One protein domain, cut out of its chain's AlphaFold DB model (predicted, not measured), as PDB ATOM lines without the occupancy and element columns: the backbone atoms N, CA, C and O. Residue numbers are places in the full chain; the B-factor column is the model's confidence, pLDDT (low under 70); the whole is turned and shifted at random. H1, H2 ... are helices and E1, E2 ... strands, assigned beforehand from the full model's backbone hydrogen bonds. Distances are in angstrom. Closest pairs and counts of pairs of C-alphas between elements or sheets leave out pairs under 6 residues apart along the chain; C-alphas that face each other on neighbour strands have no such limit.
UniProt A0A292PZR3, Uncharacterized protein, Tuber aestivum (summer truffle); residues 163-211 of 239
ATOM      1  N   GLN A 163     191.811 145.106 151.304       78.06
ATOM      2  CA  GLN A 163     191.692 145.133 152.762       78.06
ATOM      3  C   GLN A 163     192.889 144.441 153.409       78.06
ATOM      4  O   GLN A 163     192.750 143.364 153.966       78.06
ATOM      5  N   ARG A 164     194.091 145.035 153.351       79.69
ATOM      6  CA  ARG A 164     195.332 144.334 153.766       79.69
ATOM      7  C   ARG A 164     195.426 142.966 153.079       79.69
ATOM      8  O   ARG A 164     195.547 141.919 153.715       79.69
ATOM      9  N   GLU A 165     195.355 143.014 151.759       83.00
ATOM     10  CA  GLU A 165     195.451 141.873 150.854       83.00
ATOM     11  C   GLU A 165     196.439 142.224 149.747       83.00
ATOM     12  O   GLU A 165     196.752 143.400 149.533       83.00
ATOM     13  N   ILE A 166     196.897 141.214 149.017       84.44
ATOM     14  CA  ILE A 166     197.480 141.408 147.689       84.44
ATOM     15  C   ILE A 166     196.568 140.794 146.634       84.44
ATOM     16  O   ILE A 166     195.829 139.854 146.921       84.44
ATOM     17  N   LEU A 167     196.630 141.323 145.412       85.31
ATOM     18  CA  LEU A 167     196.017 140.685 144.255       85.31
ATOM     19  C   LEU A 167     197.009 139.700 143.643       85.31
ATOM     20  O   LEU A 167     198.127 140.073 143.285       85.31
ATOM     21  N   LEU A 168     196.582 138.454 143.505       81.94
ATOM     22  CA  LEU A 168     197.326 137.394 142.853       81.94
ATOM     23  C   LEU A 168     196.646 137.063 141.526       81.94
ATOM     24  O   LEU A 168     195.441 136.834 141.483       81.94
ATOM     25  N   PHE A 169     197.416 137.042 140.441       81.44
ATOM     26  CA  PHE A 169     196.913 136.613 139.141       81.44
ATOM     27  C   PHE A 169     197.157 135.113 138.957       81.44
ATOM     28  O   PHE A 169     198.309 134.678 138.903       81.44
ATOM     29  N   ASN A 170     196.087 134.327 138.862       71.06
ATOM     30  CA  ASN A 170     196.128 132.881 138.657       71.06
ATOM     31  C   ASN A 170     194.970 132.434 137.762       71.06
ATOM     32  O   ASN A 170     193.868 132.958 137.867       71.06
ATOM     33  N   ASP A 171     195.232 131.440 136.911       69.94
ATOM     34  CA  ASP A 171     194.229 130.804 136.039       69.94
ATOM     35  C   ASP A 171     193.374 131.805 135.234       69.94
ATOM     36  O   ASP A 171     192.159 131.693 135.113       69.94
ATOM     37  N   GLY A 172     194.019 132.863 134.731       77.12
ATOM     38  CA  GLY A 172     193.354 133.913 133.957       77.12
ATOM     39  C   GLY A 172     192.566 134.941 134.780       77.12
ATOM     40  O   GLY A 172     192.024 135.876 134.194       77.12
ATOM     41  N   GLY A 173     192.527 134.820 136.111       76.00
ATOM     42  CA  GLY A 173     191.802 135.718 137.010       76.00
ATOM     43  C   GLY A 173     192.684 136.395 138.059       76.00
ATOM     44  O   GLY A 173     193.764 135.919 138.406       76.00
ATOM     45  N   TRP A 174     192.205 137.520 138.589       80.19
ATOM     46  CA  TRP A 174     192.765 138.155 139.782       80.19
ATOM     47  C   TRP A 174     191.969 137.720 141.012       80.19
ATOM     48  O   TRP A 174     190.744 137.824 141.015       80.19
ATOM     49  N   SER A 175     192.652 137.287 142.067       77.69
ATOM     50  CA  SER A 175     192.046 136.972 143.362       77.69
ATOM     51  C   SER A 175     192.769 137.692 144.495       77.69
ATOM     52  O   SER A 175     193.949 138.024 144.385       77.69
ATOM     53  N   LYS A 176     192.056 137.972 145.589       83.00
ATOM     54  CA  LYS A 176     192.656 138.544 146.798       83.00
ATOM     55  C   LYS A 176     193.268 137.431 147.649       83.00
ATOM     56  O   LYS A 176     192.650 136.382 147.810       83.00
ATOM     57  N   ASP A 177     194.456 137.664 148.199       80.25
ATOM     58  CA  ASP A 177     195.152 136.698 149.050       80.25
ATOM     59  C   ASP A 177     195.762 137.367 150.295       80.25
ATOM     60  O   ASP A 177     196.743 138.118 150.227       80.25
ATOM     61  N   HIS A 178     195.167 137.093 151.457       80.00
ATOM     62  CA  HIS A 178     195.669 137.543 152.758       80.00
ATOM     63  C   HIS A 178     196.840 136.705 153.277       80.00
ATOM     64  O   HIS A 178     197.704 137.222 153.989       80.00
ATOM     65  N   VAL A 179     196.859 135.403 152.973       80.06
ATOM     66  CA  VAL A 179     197.875 134.472 153.478       80.06
ATOM     67  C   VAL A 179     199.213 134.802 152.834       80.06
ATOM     68  O   VAL A 179     200.227 134.928 153.520       80.06
ATOM     69  N   GLN A 180     199.196 135.035 151.526       79.88
ATOM     70  CA  GLN A 180     200.368 135.426 150.765       79.88
ATOM     71  C   GLN A 180     200.873 136.813 151.183       79.88
ATOM     72  O   GLN A 180     202.084 136.997 151.289       79.88
ATOM     73  N   LEU A 181     199.981 137.770 151.495       83.00
ATOM     74  CA  LEU A 181     200.409 139.049 152.071       83.00
ATOM     75  C   LEU A 181     201.113 138.840 153.415       83.00
ATOM     76  O   LEU A 181     202.182 139.405 153.624       83.00
ATOM     77  N   ARG A 182     200.530 138.045 154.320       82.25
ATOM     78  CA  ARG A 182     201.123 137.794 155.640       82.25
ATOM     79  C   ARG A 182     202.502 137.153 155.503       82.25
ATOM     80  O   ARG A 182     203.462 137.652 156.076       82.25
ATOM     81  N   SER A 183     202.614 136.125 154.665       81.19
ATOM     82  CA  SER A 183     203.893 135.477 154.374       81.19
ATOM     83  C   SER A 183     204.917 136.457 153.784       81.19
ATOM     84  O   SER A 183     206.084 136.435 154.173       81.19
ATOM     85  N   ALA A 184     204.492 137.357 152.892       81.19
ATOM     86  CA  ALA A 184     205.365 138.397 152.350       81.19
ATOM     87  C   ALA A 184     205.816 139.405 153.421       81.19
ATOM     88  O   ALA A 184     206.962 139.840 153.396       81.19
ATOM     89  N   GLN A 185     204.941 139.762 154.367       82.81
ATOM     90  CA  GLN A 185     205.258 140.665 155.481       82.81
ATOM     91  C   GLN A 185     206.200 140.036 156.513       82.81
ATOM     92  O   GLN A 185     206.985 140.751 157.128       82.81
ATOM     93  N   GLU A 186     206.124 138.720 156.701       83.38
ATOM     94  CA  GLU A 186     206.985 137.964 157.619       83.38
ATOM     95  C   GLU A 186     208.394 137.712 157.054       83.38
ATOM     96  O   GLU A 186     209.303 137.376 157.808       83.38
ATOM     97  N   THR A 187     208.599 137.884 155.745       81.44
ATOM     98  CA  THR A 187     209.895 137.635 155.097       81.44
ATOM     99  C   THR A 187     210.858 138.810 155.321       81.44
ATOM    100  O   THR A 187     210.584 139.929 154.879       81.44
ATOM    101  N   ASP A 188     212.016 138.572 155.950       82.00
ATOM    102  CA  ASP A 188     213.076 139.584 156.077       82.00
ATOM    103  C   ASP A 188     213.969 139.565 154.819       82.00
ATOM    104  O   ASP A 188     214.313 138.524 154.256       82.00
ATOM    105  N   TRP A 189     214.429 140.742 154.390       80.88
ATOM    106  CA  TRP A 189     215.452 140.889 153.349       80.88
ATOM    107  C   TRP A 189     216.751 140.151 153.679       80.88
ATOM    108  O   TRP A 189     217.553 139.876 152.781       80.88
ATOM    109  N   LYS A 190     216.998 139.848 154.956       81.62
ATOM    110  CA  LYS A 190     218.130 139.020 155.389       81.62
ATOM    111  C   LYS A 190     218.046 137.590 154.858       81.62
ATOM    112  O   LYS A 190     219.088 137.066 154.476       81.62
ATOM    113  N   ASP A 191     216.843 137.040 154.722       81.62
ATOM    114  CA  ASP A 191     216.607 135.649 154.314       81.62
ATOM    115  C   ASP A 191     216.772 135.436 152.799       81.62
ATOM    116  O   ASP A 191     216.892 134.310 152.317       81.62
ATOM    117  N   ALA A 192     216.824 136.521 152.021       81.31
ATOM    118  CA  ALA A 192     217.109 136.454 150.594       81.31
ATOM    119  C   ALA A 192     218.600 136.162 150.339       81.31
ATOM    120  O   ALA A 192     219.470 136.941 150.734       81.31
ATOM    121  N   PHE A 193     218.916 135.092 149.610       82.56
ATOM    122  CA  PHE A 193     220.281 134.788 149.159       82.56
ATOM    123  C   PHE A 193     220.678 135.674 147.966       82.56
ATOM    124  O   PHE A 193     220.709 135.240 146.819       82.56
ATOM    125  N   LEU A 194     220.945 136.949 148.245       85.88
ATOM    126  CA  LEU A 194     221.448 137.944 147.294       85.88
ATOM    127  C   LEU A 194     222.625 138.691 147.923       85.88
ATOM    128  O   LEU A 194     222.675 138.855 149.146       85.88
ATOM    129  N   ASP A 195     223.555 139.178 147.105       89.06
ATOM    130  CA  ASP A 195     224.636 140.011 147.620       89.06
ATOM    131  C   ASP A 195     224.087 141.334 148.189       89.06
ATOM    132  O   ASP A 195     223.046 141.861 147.777       89.06
ATOM    133  N   THR A 196     224.795 141.891 149.171       88.62
ATOM    134  CA  THR A 196     224.359 143.093 149.895       88.62
ATOM    135  C   THR A 196     224.227 144.322 148.996       88.62
ATOM    136  O   THR A 196     223.407 145.202 149.269       88.62
ATOM    137  N   THR A 197     225.016 144.405 147.921       89.88
ATOM    138  CA  THR A 197     224.982 145.534 146.986       89.88
ATOM    139  C   THR A 197     223.732 145.473 146.119       89.88
ATOM    140  O   THR A 197     223.066 146.496 145.957       89.88
ATOM    141  N   MET A 198     223.376 144.291 145.619       86.56
ATOM    142  CA  MET A 198     222.165 144.066 144.835       86.56
ATOM    143  C   MET A 198     220.906 144.309 145.671       86.56
ATOM    144  O   MET A 198     220.039 145.057 145.225       86.56
ATOM    145  N   LYS A 199     220.849 143.822 146.923       88.62
ATOM    146  CA  LYS A 199     219.732 144.122 147.847       88.62
ATOM    147  C   LYS A 199     219.506 145.628 148.014       88.62
ATOM    148  O   LYS A 199     218.382 146.113 147.905       88.62
ATOM    149  N   ARG A 200     220.585 146.385 148.255       88.81
ATOM    150  CA  ARG A 200     220.515 147.843 148.429       88.81
ATOM    151  C   ARG A 200     220.073 148.557 147.151       88.81
ATOM    152  O   ARG A 200     219.265 149.476 147.238       88.81
ATOM    153  N   ARG A 201     220.586 148.141 145.987       91.06
ATOM    154  CA  ARG A 201     220.203 148.716 144.687       91.06
ATOM    155  C   ARG A 201     218.725 148.495 144.399       91.06
ATOM    156  O   ARG A 201     218.022 149.472 144.200       91.06
ATOM    157  N   SER A 202     218.230 147.261 144.508       88.19
ATOM    158  CA  SER A 202     216.814 146.962 144.263       88.19
ATOM    159  C   SER A 202     215.879 147.757 145.174       88.19
ATOM    160  O   SER A 202     214.869 148.277 144.708       88.19
ATOM    161  N   ARG A 203     216.226 147.905 146.459       86.62
ATOM    162  CA  ARG A 203     215.454 148.747 147.383       86.62
ATOM    163  C   ARG A 203     215.440 150.209 146.937       86.62
ATOM    164  O   ARG A 203     214.369 150.802 146.841       86.62
ATOM    165  N   SER A 204     216.615 150.760 146.630       90.69
ATOM    166  CA  SER A 204     216.748 152.144 146.176       90.69
ATOM    167  C   SER A 204     215.998 152.390 144.870       90.69
ATOM    168  O   SER A 204     215.372 153.432 144.734       90.69
ATOM    169  N   ASP A 205     216.043 151.457 143.921       90.56
ATOM    170  CA  ASP A 205     215.372 151.594 142.627       90.56
ATOM    171  C   ASP A 205     213.852 151.647 142.799       90.56
ATOM    172  O   ASP A 205     213.191 152.497 142.204       90.56
ATOM    173  N   VAL A 206     213.294 150.795 143.664       88.50
ATOM    174  CA  VAL A 206     211.859 150.792 143.979       88.50
ATOM    175  C   VAL A 206     211.449 152.078 144.703       88.50
ATOM    176  O   VAL A 206     210.463 152.714 144.326       88.50
ATOM    177  N   GLU A 207     212.209 152.499 145.716       89.31
ATOM    178  CA  GLU A 207     211.948 153.742 146.455       89.31
ATOM    179  C   GLU A 207     212.036 154.975 145.533       89.31
ATOM    180  O   GLU A 207     211.170 155.855 145.582       89.31
ATOM    181  N   ASN A 208     213.021 155.009 144.630       87.44
ATOM    182  CA  ASN A 208     213.190 156.063 143.626       87.44
ATOM    183  C   ASN A 208     212.065 156.062 142.586       87.44
ATOM    184  O   ASN A 208     211.547 157.121 142.234       87.44
ATOM    185  N   PHE A 209     211.638 154.888 142.120       88.00
ATOM    186  CA  PHE A 209     210.511 154.766 141.201       88.00
ATOM    187  C   PHE A 209     209.252 155.407 141.798       88.00
ATOM    188  O   PHE A 209     208.657 156.294 141.186       88.00
ATOM    189  N   PHE A 210     208.888 155.043 143.032       84.12
ATOM    190  CA  PHE A 210     207.680 155.575 143.666       84.12
ATOM    191  C   PHE A 210     207.792 157.044 144.091       84.12
ATOM    192  O   PHE A 210     206.763 157.731 144.110       84.12
ATOM    193  N   SER A 211     208.996 157.540 144.400       84.06
ATOM    194  CA  SER A 211     209.234 158.959 144.699       84.06
ATOM    195  C   SER A 211     209.251 159.836 143.439       84.06
ATOM    196  O   SER A 211     208.887 161.011 143.498       84.06
TER     197      SER A 211
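What this domain is: This is residues 163 to 211 of the 239 residues of an uncharacterized protein of Tuber aestivum (summer truffle) (UniProt A0A292PZR3). What shape does the model have? It is an open U: the two-stranded hairpin E1 and E2 is at one end, the short helix H1 leads away from it, and after a bare link the longer helix H2 makes the other arm, with no contact to the hairpin or to H1. What is it built of? The printed part has 49 residues with two strands, then two helices, in the order E1 E2 H1 H2; the sheet, E1 - E2, is antiparallel and the class is mixed, helices and strands. How tightly is it gathered? It is loose, with a radius of gyration of the C-alphas of 14.0 A and spans of 35 by 25 by 22 A.

Where its parts are: Where are the strands? E1 is residues 166 to 170, beginning at C-alpha 166 (197.480, 141.408, 147.689), and E2 is residues 173 to 177; each is 12.5 A from first to last C-alpha. Where are the helices? H1 is residues 178 to 186, 12.3 A long, and H2 is residues 196 to 211, 22.5 A long, ending at C-alpha 211 (209.234, 158.959, 144.699).

How they stand to each other: How do E1 and E2 pair? They form an antiparallel hairpin, with 142 degrees between their directions. N 168 and O 175, 2.8 A apart, are within hydrogen-bond range. What comes near E1 besides E2? The closest C-alphas of E1 and H1 are those of Ile 166 and Leu 181, 5.8 A apart. Where is H2? It is apart from E1, E2 and H1. Are the helix backbones complete? In H1 and H2 every O i to N i+4 pair is within hydrogen-bond range.

The domain as a whole: How far does it reach? The two C-alphas farthest apart, those of Gly 172 and Thr 197, are 36.1 A apart. What stands free? Residues 191 to 198, of which 196 to 198 belong to H2, and residues 204 to 211 of H2 stand free. Are there cuts, long links or weak spots? The printed part has no cut and no long link; the mean pLDDT of the printed part is 83.3, and residue 171 is under 70.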